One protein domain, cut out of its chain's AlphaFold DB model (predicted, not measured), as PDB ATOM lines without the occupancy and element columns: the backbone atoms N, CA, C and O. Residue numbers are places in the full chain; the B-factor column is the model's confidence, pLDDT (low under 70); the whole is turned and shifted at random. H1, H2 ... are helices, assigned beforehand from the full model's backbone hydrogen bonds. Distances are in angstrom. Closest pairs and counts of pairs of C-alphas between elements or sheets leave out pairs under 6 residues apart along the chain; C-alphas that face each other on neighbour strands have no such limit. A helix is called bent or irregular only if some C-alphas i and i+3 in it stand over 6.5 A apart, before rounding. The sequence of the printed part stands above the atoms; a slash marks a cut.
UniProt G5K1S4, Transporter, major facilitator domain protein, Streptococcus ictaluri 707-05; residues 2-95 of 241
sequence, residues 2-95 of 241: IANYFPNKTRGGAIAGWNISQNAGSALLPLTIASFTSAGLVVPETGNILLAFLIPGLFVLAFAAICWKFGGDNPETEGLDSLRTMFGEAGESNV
ATOM      1  N   ILE A   2     219.761 162.381 137.684       66.50
ATOM      2  CA  ILE A   2     219.699 162.108 139.149       66.50
ATOM      3  C   ILE A   2     221.092 162.062 139.806       66.50
ATOM      4  O   ILE A   2     221.298 162.634 140.874       66.50
ATOM      5  N   ALA A   3     222.076 161.451 139.142       65.38
ATOM      6  CA  ALA A   3     223.451 161.409 139.639       65.38
ATOM      7  C   ALA A   3     224.135 162.788 139.704       65.38
ATOM      8  O   ALA A   3     225.054 162.934 140.501       65.38
ATOM      9  N   ASN A   4     223.660 163.771 138.921       66.94
ATOM     10  CA  ASN A   4     224.191 165.137 138.851       66.94
ATOM     11  C   ASN A   4     223.545 166.078 139.882       66.94
ATOM     12  O   ASN A   4     224.092 167.137 140.146       66.94
ATOM     13  N   TYR A   5     222.411 165.698 140.482       69.38
ATOM     14  CA  TYR A   5     221.698 166.527 141.466       69.38
ATOM     15  C   TYR A   5     221.746 165.968 142.895       69.38
ATOM     16  O   TYR A   5     221.533 166.720 143.844       69.38
ATOM     17  N   PHE A   6     222.027 164.669 143.081       70.00
ATOM     18  CA  PHE A   6     221.991 164.028 144.401       70.00
ATOM     19  C   PHE A   6     223.330 163.368 144.793       70.00
ATOM     20  O   PHE A   6     223.833 162.517 144.041       70.00
ATOM     21  N   PRO A   7     223.879 163.684 145.988       68.25
ATOM     22  CA  PRO A   7     225.066 163.023 146.538       68.25
ATOM     23  C   PRO A   7     224.784 161.558 146.895       68.25
ATOM     24  O   PRO A   7     223.632 161.166 147.103       68.25
ATOM     25  N   ASN A   8     225.832 160.735 147.026       65.38
ATOM     26  CA  ASN A   8     225.706 159.276 147.202       65.38
ATOM     27  C   ASN A   8     224.775 158.880 148.366       65.38
ATOM     28  O   ASN A   8     224.027 157.910 148.259       65.38
ATOM     29  N   LYS A   9     224.758 159.669 149.451       66.62
ATOM     30  CA  LYS A   9     223.934 159.421 150.646       66.62
ATOM     31  C   LYS A   9     222.425 159.595 150.413       66.62
ATOM     32  O   LYS A   9     221.637 158.894 151.040       66.62
ATOM     33  N   THR A  10     222.005 160.516 149.544       68.94
ATOM     34  CA  THR A  10     220.578 160.805 149.271       68.94
ATOM     35  C   THR A  10     220.109 160.273 147.918       68.94
ATOM     36  O   THR A  10     218.906 160.158 147.682       68.94
ATOM     37  N   ARG A  11     221.047 159.861 147.056       69.50
ATOM     38  CA  ARG A  11     220.787 159.293 145.729       69.50
ATOM     39  C   ARG A  11     219.846 158.089 145.769       69.50
ATOM     40  O   ARG A  11     219.007 157.961 144.883       69.50
ATOM     41  N   GLY A  12     219.921 157.259 146.810       65.94
ATOM     42  CA  GLY A  12     219.005 156.126 146.990       65.94
ATOM     43  C   GLY A  12     217.528 156.539 147.045       65.94
ATOM     44  O   GLY A  12     216.691 155.892 146.422       65.94
ATOM     45  N   GLY A  13     217.203 157.656 147.709       72.38
ATOM     46  CA  GLY A  13     215.832 158.175 147.779       72.38
ATOM     47  C   GLY A  13     215.334 158.723 146.439       72.38
ATOM     48  O   GLY A  13     214.197 158.469 146.050       72.38
ATOM     49  N   ALA A  14     216.202 159.406 145.691       73.56
ATOM     50  CA  ALA A  14     215.869 159.899 144.355       73.56
ATOM     51  C   ALA A  14     215.665 158.751 143.347       73.56
ATOM     52  O   ALA A  14     214.723 158.780 142.556       73.56
ATOM     53  N   ILE A  15     216.495 157.702 143.418       73.62
ATOM     54  CA  ILE A  15     216.315 156.475 142.628       73.62
ATOM     55  C   ILE A  15     215.008 155.772 143.015       73.62
ATOM     56  O   ILE A  15     214.285 155.310 142.135       73.62
ATOM     57  N   ALA A  16     214.657 155.714 144.303       74.00
ATOM     58  CA  ALA A  16     213.377 155.155 144.736       74.00
ATOM     59  C   ALA A  16     212.186 155.940 144.158       74.00
ATOM     60  O   ALA A  16     211.262 155.331 143.629       74.00
ATOM     61  N   GLY A  17     212.235 157.278 144.173       80.31
ATOM     62  CA  GLY A  17     211.215 158.123 143.540       80.31
ATOM     63  C   GLY A  17     211.075 157.871 142.036       80.31
ATOM     64  O   GLY A  17     209.959 157.774 141.530       80.31
ATOM     65  N   TRP A  18     212.196 157.681 141.333       82.50
ATOM     66  CA  TRP A  18     212.192 157.308 139.917       82.50
ATOM     67  C   TRP A  18     211.517 155.947 139.675       82.50
ATOM     68  O   TRP A  18     210.631 155.858 138.827       82.50
ATOM     69  N   ASN A  19     211.838 154.923 140.475       80.81
ATOM     70  CA  ASN A  19     211.184 153.610 140.372       80.81
ATOM     71  C   ASN A  19     209.669 153.706 140.635       80.81
ATOM     72  O   ASN A  19     208.874 153.212 139.841       80.81
ATOM     73  N   ILE A  20     209.256 154.421 141.689       85.19
ATOM     74  CA  ILE A  20     207.833 154.633 142.005       85.19
ATOM     75  C   ILE A  20     207.113 155.320 140.841       85.19
ATOM     76  O   ILE A  20     205.998 154.934 140.506       85.19
ATOM     77  N   SER A  21     207.745 156.312 140.202       87.69
ATOM     78  CA  SER A  21     207.144 157.018 139.067       87.69
ATOM     79  C   SER A  21     206.906 156.108 137.858       87.69
ATOM     80  O   SER A  21     205.865 156.221 137.211       87.69
ATOM     81  N   GLN A  22     207.817 155.163 137.593       86.19
ATOM     82  CA  GLN A  22     207.673 154.194 136.509       86.19
ATOM     83  C   GLN A  22     206.502 153.240 136.775       86.19
ATOM     84  O   GLN A  22     205.635 153.089 135.916       86.19
ATOM     85  N   ASN A  23     206.438 152.649 137.972       87.75
ATOM     86  CA  ASN A  23     205.335 151.763 138.353       87.75
ATOM     87  C   ASN A  23     203.992 152.500 138.399       87.75
ATOM     88  O   ASN A  23     202.992 151.979 137.920       87.75
ATOM     89  N   ALA A  24     203.958 153.738 138.903       89.25
ATOM     90  CA  ALA A  24     202.743 154.547 138.914       89.25
ATOM     91  C   ALA A  24     202.242 154.844 137.491       89.25
ATOM     92  O   ALA A  24     201.048 154.724 137.224       89.25
ATOM     93  N   GLY A  25     203.143 155.180 136.560       89.38
ATOM     94  CA  GLY A  25     202.800 155.347 135.146       89.38
ATOM     95  C   GLY A  25     202.257 154.057 134.519       89.38
ATOM     96  O   GLY A  25     201.206 154.092 133.875       89.38
ATOM     97  N   SER A  26     202.927 152.926 134.774       87.44
ATOM     98  CA  SER A  26     202.499 151.592 134.321       87.44
ATOM     99  C   SER A  26     201.125 151.208 134.880       87.44
ATOM    100  O   SER A  26     200.303 150.644 134.167       87.44
ATOM    101  N   ALA A  27     200.815 151.588 136.123       91.12
ATOM    102  CA  ALA A  27     199.530 151.309 136.758       91.12
ATOM    103  C   ALA A  27     198.390 152.212 136.257       91.12
ATOM    104  O   ALA A  27     197.241 151.771 136.149       91.12
ATOM    105  N   LEU A  28     198.682 153.488 135.982       91.00
ATOM    106  CA  LEU A  28     197.686 154.495 135.602       91.00
ATOM    107  C   LEU A  28     197.102 154.258 134.210       91.00
ATOM    108  O   LEU A  28     195.911 154.502 134.006       91.00
ATOM    109  N   LEU A  29     197.908 153.789 133.254       90.31
ATOM    110  CA  LEU A  29     197.448 153.585 131.881       90.31
ATOM    111  C   LEU A  29     196.353 152.492 131.795       90.31
ATOM    112  O   LEU A  29     195.251 152.818 131.345       90.31
ATOM    113  N   PRO A  30     196.558 151.254 132.293       89.06
ATOM    114  CA  PRO A  30     195.514 150.233 132.346       89.06
ATOM    115  C   PRO A  30     194.312 150.672 133.183       89.06
ATOM    116  O   PRO A  30     193.180 150.410 132.795       89.06
ATOM    117  N   LEU A  31     194.514 151.398 134.289       90.69
ATOM    118  CA  LEU A  31     193.398 151.905 135.097       90.69
ATOM    119  C   LEU A  31     192.503 152.866 134.310       90.69
ATOM    120  O   LEU A  31     191.276 152.810 134.412       90.69
ATOM    121  N   THR A  32     193.121 153.750 133.530       88.00
ATOM    122  CA  THR A  32     192.424 154.729 132.695       88.00
ATOM    123  C   THR A  32     191.616 154.015 131.613       88.00
ATOM    124  O   THR A  32     190.429 154.294 131.449       88.00
ATOM    125  N   ILE A  33     192.225 153.032 130.942       87.31
ATOM    126  CA  ILE A  33     191.551 152.202 129.935       87.31
ATOM    127  C   ILE A  33     190.393 151.427 130.577       87.31
ATOM    128  O   ILE A  33     189.264 151.532 130.109       87.31
ATOM    129  N   ALA A  34     190.622 150.746 131.704       87.19
ATOM    130  CA  ALA A  34     189.587 150.018 132.438       87.19
ATOM    131  C   ALA A  34     188.405 150.916 132.823       87.19
ATOM    132  O   ALA A  34     187.247 150.507 132.712       87.19
ATOM    133  N   SER A  35     188.690 152.146 133.257       86.56
ATOM    134  CA  SER A  35     187.672 153.125 133.643       86.56
ATOM    135  C   SER A  35     186.835 153.571 132.444       86.56
ATOM    136  O   SER A  35     185.610 153.615 132.540       86.56
ATOM    137  N   PHE A  36     187.462 153.852 131.298       87.00
ATOM    138  CA  PHE A  36     186.737 154.239 130.085       87.00
ATOM    139  C   PHE A  36     185.946 153.089 129.477       87.00
ATOM    140  O   PHE A  36     184.824 153.313 129.020       87.00
ATOM    141  N   THR A  37     186.479 151.869 129.531       85.12
ATOM    142  CA  THR A  37     185.757 150.671 129.101       85.12
ATOM    143  C   THR A  37     184.556 150.402 130.003       85.12
ATOM    144  O   THR A  37     183.453 150.176 129.516       85.12
ATOM    145  N   SER A  38     184.716 150.537 131.324       83.94
ATOM    146  CA  SER A  38     183.608 150.388 132.283       83.94
ATOM    147  C   SER A  38     182.536 151.476 132.134       83.94
ATOM    148  O   SER A  38     181.362 151.219 132.384       83.94
ATOM    149  N   ALA A  39     182.924 152.683 131.713       84.06
ATOM    150  CA  ALA A  39     182.008 153.788 131.429       84.06
ATOM    151  C   ALA A  39     181.340 153.698 130.039       84.06
ATOM    152  O   ALA A  39     180.543 154.570 129.696       84.06
ATOM    153  N   GLY A  40     181.673 152.687 129.225       80.31
ATOM    154  CA  GLY A  40     181.157 152.523 127.861       80.31
ATOM    155  C   GLY A  40     181.697 153.539 126.847       80.31
ATOM    156  O   GLY A  40     181.156 153.663 125.750       80.31
ATOM    157  N   LEU A  41     182.750 154.285 127.199       78.19
ATOM    158  CA  LEU A  41     183.382 155.290 126.336       78.19
ATOM    159  C   LEU A  41     184.403 154.667 125.381       78.19
ATOM    160  O   LEU A  41     184.607 155.170 124.277       78.19
ATOM    161  N   VAL A  42     185.033 153.574 125.813       80.56
ATOM    162  CA  VAL A  42     185.918 152.732 125.005       80.56
ATOM    163  C   VAL A  42     185.245 151.374 124.881       80.56
ATOM    164  O   VAL A  42     184.992 150.712 125.880       80.56
ATOM    165  N   VAL A  43     184.909 150.969 123.660       74.12
ATOM    166  CA  VAL A  43     184.236 149.687 123.413       74.12
ATOM    167  C   VAL A  43     184.955 148.990 122.266       74.12
ATOM    168  O   VAL A  43     184.596 149.197 121.098       74.12
ATOM    169  N   PRO A  44     185.980 148.179 122.577       70.31
ATOM    170  CA  PRO A  44     186.832 147.558 121.564       70.31
ATOM    171  C   PRO A  44     186.061 146.621 120.633       70.31
ATOM    172  O   PRO A  44     186.317 146.621 119.431       70.31
ATOM    173  N   GLU A  45     185.010 145.965 121.133       68.62
ATOM    174  CA  GLU A  45     184.083 145.137 120.340       68.62
ATOM    175  C   GLU A  45     183.384 145.905 119.201       68.62
ATOM    176  O   GLU A  45     183.058 145.332 118.166       68.62
ATOM    177  N   THR A  46     183.171 147.215 119.369       69.50
ATOM    178  CA  THR A  46     182.538 148.086 118.357       69.50
ATOM    179  C   THR A  46     183.554 148.898 117.547       69.50
ATOM    180  O   THR A  46     183.169 149.695 116.694       69.50
ATOM    181  N   GLY A  47     184.854 148.727 117.818       72.94
ATOM    182  CA  GLY A  47     185.940 149.492 117.199       72.94
ATOM    183  C   GLY A  47     186.148 150.900 117.771       72.94
ATOM    184  O   GLY A  47     187.018 151.631 117.292       72.94
ATOM    185  N   ASN A  48     185.403 151.305 118.807       79.38
ATOM    186  CA  ASN A  48     185.591 152.602 119.458       79.38
ATOM    187  C   ASN A  48     186.761 152.554 120.455       79.38
ATOM    188  O   ASN A  48     186.569 152.419 121.663       79.38
ATOM    189  N   ILE A  49     187.979 152.663 119.921       84.25
ATOM    190  CA  ILE A  49     189.238 152.659 120.686       84.25
ATOM    191  C   ILE A  49     189.939 154.021 120.699       84.25
ATOM    192  O   ILE A  49     190.940 154.192 121.390       84.25
ATOM    193  N   LEU A  50     189.428 155.015 119.962       85.19
ATOM    194  CA  LEU A  50     190.096 156.309 119.777       85.19
ATOM    195  C   LEU A  50     190.423 156.986 121.116       85.19
ATOM    196  O   LEU A  50     191.532 157.483 121.306       85.19
ATOM    197  N   LEU A  51     189.474 156.972 122.056       85.00
ATOM    198  CA  LEU A  51     189.644 157.597 123.370       85.00
ATOM    199  C   LEU A  51     190.700 156.894 124.235       85.00
ATOM    200  O   LEU A  51     191.344 157.563 125.043       85.00
ATOM    201  N   ALA A  52     190.936 155.594 124.022       84.19
ATOM    202  CA  ALA A  52     191.979 154.841 124.718       84.19
ATOM    203  C   ALA A  52     193.392 155.317 124.341       84.19
ATOM    204  O   ALA A  52     194.298 155.229 125.162       84.19
ATOM    205  N   PHE A  53     193.578 155.873 123.138       87.31
ATOM    206  CA  PHE A  53     194.856 156.444 122.696       87.31
ATOM    207  C   PHE A  53     194.926 157.957 122.908       87.31
ATOM    208  O   PHE A  53     195.944 158.486 123.354       87.31
ATOM    209  N   LEU A  54     193.837 158.663 122.596       89.19
ATOM    210  CA  LEU A  54     193.809 160.122 122.588       89.19
ATOM    211  C   LEU A  54     193.980 160.705 123.992       89.19
ATOM    212  O   LEU A  54     194.753 161.643 124.165       89.19
ATOM    213  N   ILE A  55     193.308 160.148 125.002       88.50
ATOM    214  CA  ILE A  55     193.355 160.707 126.359       88.50
ATOM    215  C   ILE A  55     194.733 160.503 127.011       88.50
ATOM    216  O   ILE A  55     195.315 161.503 127.442       88.50
ATOM    217  N   PRO A  56     195.319 159.286 127.043       88.88
ATOM    218  CA  PRO A  56     196.682 159.118 127.547       88.88
ATOM    219  C   PRO A  56     197.706 159.919 126.739       88.88
ATOM    220  O   PRO A  56     198.601 160.526 127.322       88.88
ATOM    221  N   GLY A  57     197.548 159.997 125.412       90.12
ATOM    222  CA  GLY A  57     198.423 160.792 124.550       90.12
ATOM    223  C   GLY A  57     198.403 162.282 124.898       90.12
ATOM    224  O   GLY A  57     199.458 162.887 125.084       90.12
ATOM    225  N   LEU A  58     197.217 162.875 125.060       92.56
ATOM    226  CA  LEU A  58     197.081 164.271 125.486       92.56
ATOM    227  C   LEU A  58     197.657 164.507 126.883       92.56
ATOM    228  O   LEU A  58     198.292 165.535 127.113       92.56
ATOM    229  N   PHE A  59     197.477 163.556 127.801       90.19
ATOM    230  CA  PHE A  59     198.054 163.639 129.139       90.19
ATOM    231  C   PHE A  59     199.587 163.654 129.096       90.19
ATOM    232  O   PHE A  59     200.209 164.514 129.719       90.19
ATOM    233  N   VAL A  60     200.197 162.764 128.305       91.50
ATOM    234  CA  VAL A  60     201.652 162.729 128.097       91.50
ATOM    235  C   VAL A  60     202.148 164.023 127.457       91.50
ATOM    236  O   VAL A  60     203.146 164.568 127.913       91.50
ATOM    237  N   LEU A  61     201.449 164.562 126.453       94.25
ATOM    238  CA  LEU A  61     201.821 165.834 125.821       94.25
ATOM    239  C   LEU A  61     201.738 167.015 126.797       94.25
ATOM    240  O   LEU A  61     202.630 167.863 126.812       94.25
ATOM    241  N   ALA A  62     200.702 167.060 127.638       93.12
ATOM    242  CA  ALA A  62     200.574 168.078 128.674       93.12
ATOM    243  C   ALA A  62     201.721 167.983 129.693       93.12
ATOM    244  O   ALA A  62     202.355 168.993 130.003       93.12
ATOM    245  N   PHE A  63     202.042 166.774 130.162       90.75
ATOM    246  CA  PHE A  63     203.175 166.548 131.061       90.75
ATOM    247  C   PHE A  63     204.515 166.892 130.404       90.75
ATOM    248  O   PHE A  63     205.351 167.538 131.028       90.75
ATOM    249  N   ALA A  64     204.704 166.540 129.132       91.88
ATOM    250  CA  ALA A  64     205.900 166.880 128.373       91.88
ATOM    251  C   ALA A  64     206.076 168.401 128.241       91.88
ATOM    252  O   ALA A  64     207.186 168.895 128.410       91.88
ATOM    253  N   ALA A  65     204.998 169.158 128.020       93.44
ATOM    254  CA  ALA A  65     205.048 170.620 127.986       93.44
ATOM    255  C   ALA A  65     205.437 171.227 129.348       93.44
ATOM    256  O   ALA A  65     206.188 172.201 129.400       93.44
ATOM    257  N   ILE A  66     204.965 170.637 130.454       92.00
ATOM    258  CA  ILE A  66     205.377 171.021 131.813       92.00
ATOM    259  C   ILE A  66     206.868 170.721 132.008       92.00
ATOM    260  O   ILE A  66     207.620 171.612 132.397       92.00
ATOM    261  N   CYS A  67     207.321 169.506 131.692       89.19
ATOM    262  CA  CYS A  67     208.730 169.127 131.796       89.19
ATOM    263  C   CYS A  67     209.634 169.978 130.897       89.19
ATOM    264  O   CYS A  67     210.734 170.313 131.305       89.19
ATOM    265  N   TRP A  68     209.178 170.379 129.710       87.56
ATOM    266  CA  TRP A  68     209.934 171.271 128.833       87.56
ATOM    267  C   TRP A  68     210.061 172.690 129.403       87.56
ATOM    268  O   TRP A  68     211.098 173.325 129.249       87.56
ATOM    269  N   LYS A  69     209.023 173.192 130.081       89.31
ATOM    270  CA  LYS A  69     209.027 174.542 130.664       89.31
ATOM    271  C   LYS A  69     209.762 174.633 132.005       89.31
ATOM    272  O   LYS A  69     210.302 175.689 132.317       89.31
ATOM    273  N   PHE A  70     209.716 173.575 132.814       86.31
ATOM    274  CA  PHE A  70     210.223 173.570 134.194       86.31
ATOM    275  C   PHE A  70     211.387 172.598 134.433       86.31
ATOM    276  O   PHE A  70     211.941 172.577 135.530       86.31
ATOM    277  N   GLY A  71     211.728 171.755 133.460       78.50
ATOM    278  CA  GLY A  71     212.847 170.824 133.563       78.50
ATOM    279  C   GLY A  71     214.170 171.562 133.421       78.50
ATOM    280  O   GLY A  71     214.395 172.224 132.413       78.50
ATOM    281  N   GLY A  72     215.023 171.437 134.437       73.94
ATOM    282  CA  GLY A  72     216.399 171.924 134.399       73.94
ATOM    283  C   GLY A  72     217.356 170.855 133.876       73.94
ATOM    284  O   GLY A  72     217.101 169.658 134.038       73.94
ATOM    285  N   ASP A  73     218.444 171.295 133.248       74.56
ATOM    286  CA  ASP A  73     219.366 170.411 132.529       74.56
ATOM    287  C   ASP A  73     220.461 169.855 133.466       74.56
ATOM    288  O   ASP A  73     220.331 168.768 134.043       74.56
ATOM    289  N   ASN A  74     221.525 170.625 133.702       70.75
ATOM    290  CA  ASN A  74     222.539 170.339 134.715       70.75
ATOM    291  C   ASN A  74     222.564 171.450 135.773       70.75
ATOM    292  O   ASN A  74     222.247 172.597 135.465       70.75
ATOM    293  N   PRO A  75     222.996 171.162 137.014       69.12
ATOM    294  CA  PRO A  75     223.074 172.186 138.054       69.12
ATOM    295  C   PRO A  75     223.884 173.406 137.589       69.12
ATOM    296  O   PRO A  75     223.430 174.536 137.728       69.12
ATOM    297  N   GLU A  76     225.014 173.161 136.919       70.00
ATOM    298  CA  GLU A  76     225.921 174.199 136.416       70.00
ATOM    299  C   GLU A  76     225.268 175.117 135.369       70.00
ATOM    300  O   GLU A  76     225.531 176.318 135.353       70.00
ATOM    301  N   THR A  77     224.378 174.588 134.519       76.06
ATOM    302  CA  THR A  77     223.649 175.392 133.519       76.06
ATOM    303  C   THR A  77     222.510 176.199 134.137       76.06
ATOM    304  O   THR A  77     222.134 177.234 133.599       76.06
ATOM    305  N   GLU A  78     221.998 175.756 135.286       77.56
ATOM    306  CA  GLU A  78     220.967 176.439 136.079       77.56
ATOM    307  C   GLU A  78     221.563 177.448 137.085       77.56
ATOM    308  O   GLU A  78     220.839 178.034 137.891       77.56
ATOM    309  N   GLY A  79     222.886 177.657 137.068       75.94
ATOM    310  CA  GLY A  79     223.585 178.560 137.989       75.94
ATOM    311  C   GLY A  79     223.796 177.991 139.397       75.94
ATOM    312  O   GLY A  79     224.110 178.746 140.318       75.94
ATOM    313  N   LEU A  80     223.620 176.679 139.578       72.75
ATOM    314  CA  LEU A  80     223.967 175.966 140.802       72.75
ATOM    315  C   LEU A  80     225.426 175.502 140.748       72.75
ATOM    316  O   LEU A  80     225.942 175.103 139.704       72.75
ATOM    317  N   ASP A  81     226.075 175.527 141.907       69.50
ATOM    318  CA  ASP A  81     227.432 175.025 142.084       69.50
ATOM    319  C   ASP A  81     227.533 173.525 141.744       69.50
ATOM    320  O   ASP A  81     226.571 172.765 141.859       69.50
ATOM    321  N   SER A  82     228.722 173.065 141.347       67.19
ATOM    322  CA  SER A  82     228.962 171.636 141.107       67.19
ATOM    323  C   SER A  82     228.614 170.787 142.345       67.19
ATOM    324  O   SER A  82     228.749 171.227 143.489       67.19
ATOM    325  N   LEU A  83     228.241 169.518 142.152       65.81
ATOM    326  CA  LEU A  83     227.974 168.576 143.257       65.81
ATOM    327  C   LEU A  83     229.117 168.515 144.287       65.81
ATOM    328  O   LEU A  83     228.869 168.356 145.482       65.81
ATOM    329  N   ARG A  84     230.363 168.666 143.823       64.12
ATOM    330  CA  ARG A  84     231.571 168.673 144.655       64.12
ATOM    331  C   ARG A  84     231.641 169.908 145.551       64.12
ATOM    332  O   ARG A  84     231.990 169.796 146.720       64.12
ATOM    333  N   THR A  85     231.287 171.076 145.026       66.31
ATOM    334  CA  THR A  85     231.263 172.336 145.785       66.31
ATOM    335  C   THR A  85     230.044 172.427 146.705       66.31
ATOM    336  O   THR A  85     230.164 172.947 147.809       66.31
ATOM    337  N   MET A  86     228.902 171.846 146.315       67.12
ATOM    338  CA  MET A  86     227.684 171.820 147.136       67.12
ATOM    339  C   MET A  86     227.740 170.817 148.302       67.12
ATOM    340  O   MET A  86     227.165 171.080 149.357       67.12
ATOM    341  N   PHE A  87     228.396 169.659 148.129       67.75
ATOM    342  CA  PHE A  87     228.358 168.554 149.104       67.75
ATOM    343  C   PHE A  87     229.738 168.036 149.557       67.75
ATOM    344  O   PHE A  87     229.800 167.070 150.322       67.75
ATOM    345  N   GLY A  88     230.841 168.658 149.131       68.50
ATOM    346  CA  GLY A  88     232.204 168.268 149.516       68.50
ATOM    347  C   GLY A  88     232.570 166.845 149.069       68.50
ATOM    348  O   GLY A  88     232.140 166.389 148.010       68.50
ATOM    349  N   GLU A  89     233.318 166.110 149.902       60.59
ATOM    350  CA  GLU A  89     233.695 164.701 149.654       60.59
ATOM    351  C   GLU A  89     232.483 163.769 149.458       60.59
ATOM    352  O   GLU A  89     232.573 162.760 148.765       60.59
ATOM    353  N   ALA A  90     231.308 164.114 150.002       55.84
ATOM    354  CA  ALA A  90     230.087 163.324 149.814       55.84
ATOM    355  C   ALA A  90     229.479 163.453 148.399       55.84
ATOM    356  O   ALA A  90     228.570 162.687 148.047       55.84
ATOM    357  N   GLY A  91     229.950 164.426 147.608       53.38
ATOM    358  CA  GLY A  91     229.590 164.637 146.208       53.38
ATOM    359  C   GLY A  91     230.457 163.860 145.210       53.38
ATOM    360  O   GLY A  91     230.069 163.750 144.046       53.38
ATOM    361  N   GLU A  92     231.593 163.294 145.634       56.66
ATOM    362  CA  GLU A  92     232.468 162.507 144.759       56.66
ATOM    363  C   GLU A  92     231.945 161.068 144.591       56.66
ATOM    364  O   GLU A  92     231.451 160.425 145.522       56.66
ATOM    365  N   SER A  93     231.994 160.537 143.367       53.38
ATOM    366  CA  SER A  93     231.709 159.122 143.116       53.38
ATOM    367  C   SER A  93     232.887 158.276 143.600       53.38
ATOM    368  O   SER A  93     234.004 158.517 143.152       53.38
ATOM    369  N   ASN A  94     232.644 157.234 144.401       54.25
ATOM    370  CA  ASN A  94     233.666 156.279 144.876       54.25
ATOM    371  C   ASN A  94     234.298 155.408 143.761       54.25
ATOM    372  O   ASN A  94     234.827 154.332 144.033       54.25
ATOM    373  N   VAL A  95     234.200 155.815 142.494       50.25
ATOM    374  CA  VAL A  95     234.551 154.992 141.336       50.25
ATOM    375  C   VAL A  95     235.809 155.556 140.674       50.25
ATOM    376  O   VAL A  95     235.753 156.570 139.978       50.25
TER     377      VAL A  95
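This is residues 2 to 95 of the 241 residues of the protein "Transporter, major facilitator domain protein" of Streptococcus ictaluri 707-05 (UniProt G5K1S4). Two long helices, H2 and H3, form an open helical hairpin, a narrow V that meets near its turn and spreads toward the other end. There the short helices H1, H4 and H5 gather loosely, leaving the space between the arms empty. The printed part has 94 residues with five named helices, H1 to H5 in chain order, and no named strand; the class is all helix. It is extended, a rod spanning 62 by 25 by 19 A, with a radius of gyration of the C-alphas of 19.9 A.

The hub is H2, residues 8 to 38. Its residues 29 to 36 alone touch residues 52 to 56 of H3, residues 50 to 70, closest at the C-alphas of Ile 33 and Ala 52, 5.9 A; this hairpin runs opposite ways at a shallow tilt of 28 degrees. With residues 11 to 15 alone, H2 touches H1, residues 2 to 5, closest at the C-alphas of Ile 2 and Ala 14, 6.8 A. H5, residues 83 to 91, and H2 only just touch, only at their ends, with 3 pairs of C-alphas within 8 A, the closest Asn 8 and Ala 90, 6.5 A. H4, residues 75 to 78, touches no helix; it is close but not clearly touching H1, closest at the C-alphas of Tyr 5 and Pro 75, 6.7 A. O i to N i+4 pairs are within hydrogen-bond range in 24 of 27 cases in H2, 16 of 17 in H3 and 2 of 5 in H5, where 2 of 6 O i to N i+3 pairs are; H1 and H4 are too short for O i to N i+4 pairs.

H2 is 45.5 A long, from C-alpha 8 at (225.706, 159.276, 147.202) to C-alpha 38 at (183.608, 150.388, 132.283). H3 is 30.2 A long and ends at C-alpha 70 (210.223, 173.570, 134.194). H1, H4 and H5 measure 5.4 A, 5.1 A and 5.2 A. H2 is irregular, but only just, with C-alphas 9 and 12 7.0 A apart; H5 is irregular, with C-alphas 86 and 89 9.7 A apart.

The C-alphas farthest apart, those of Thr 46 and Glu 89, are 62.2 A apart. The printed part has no cut; the link from H2 to H3 is long, 11 residues. The mean pLDDT of the printed part is 78.0, with 28 residues under 70, among them 81 to 95.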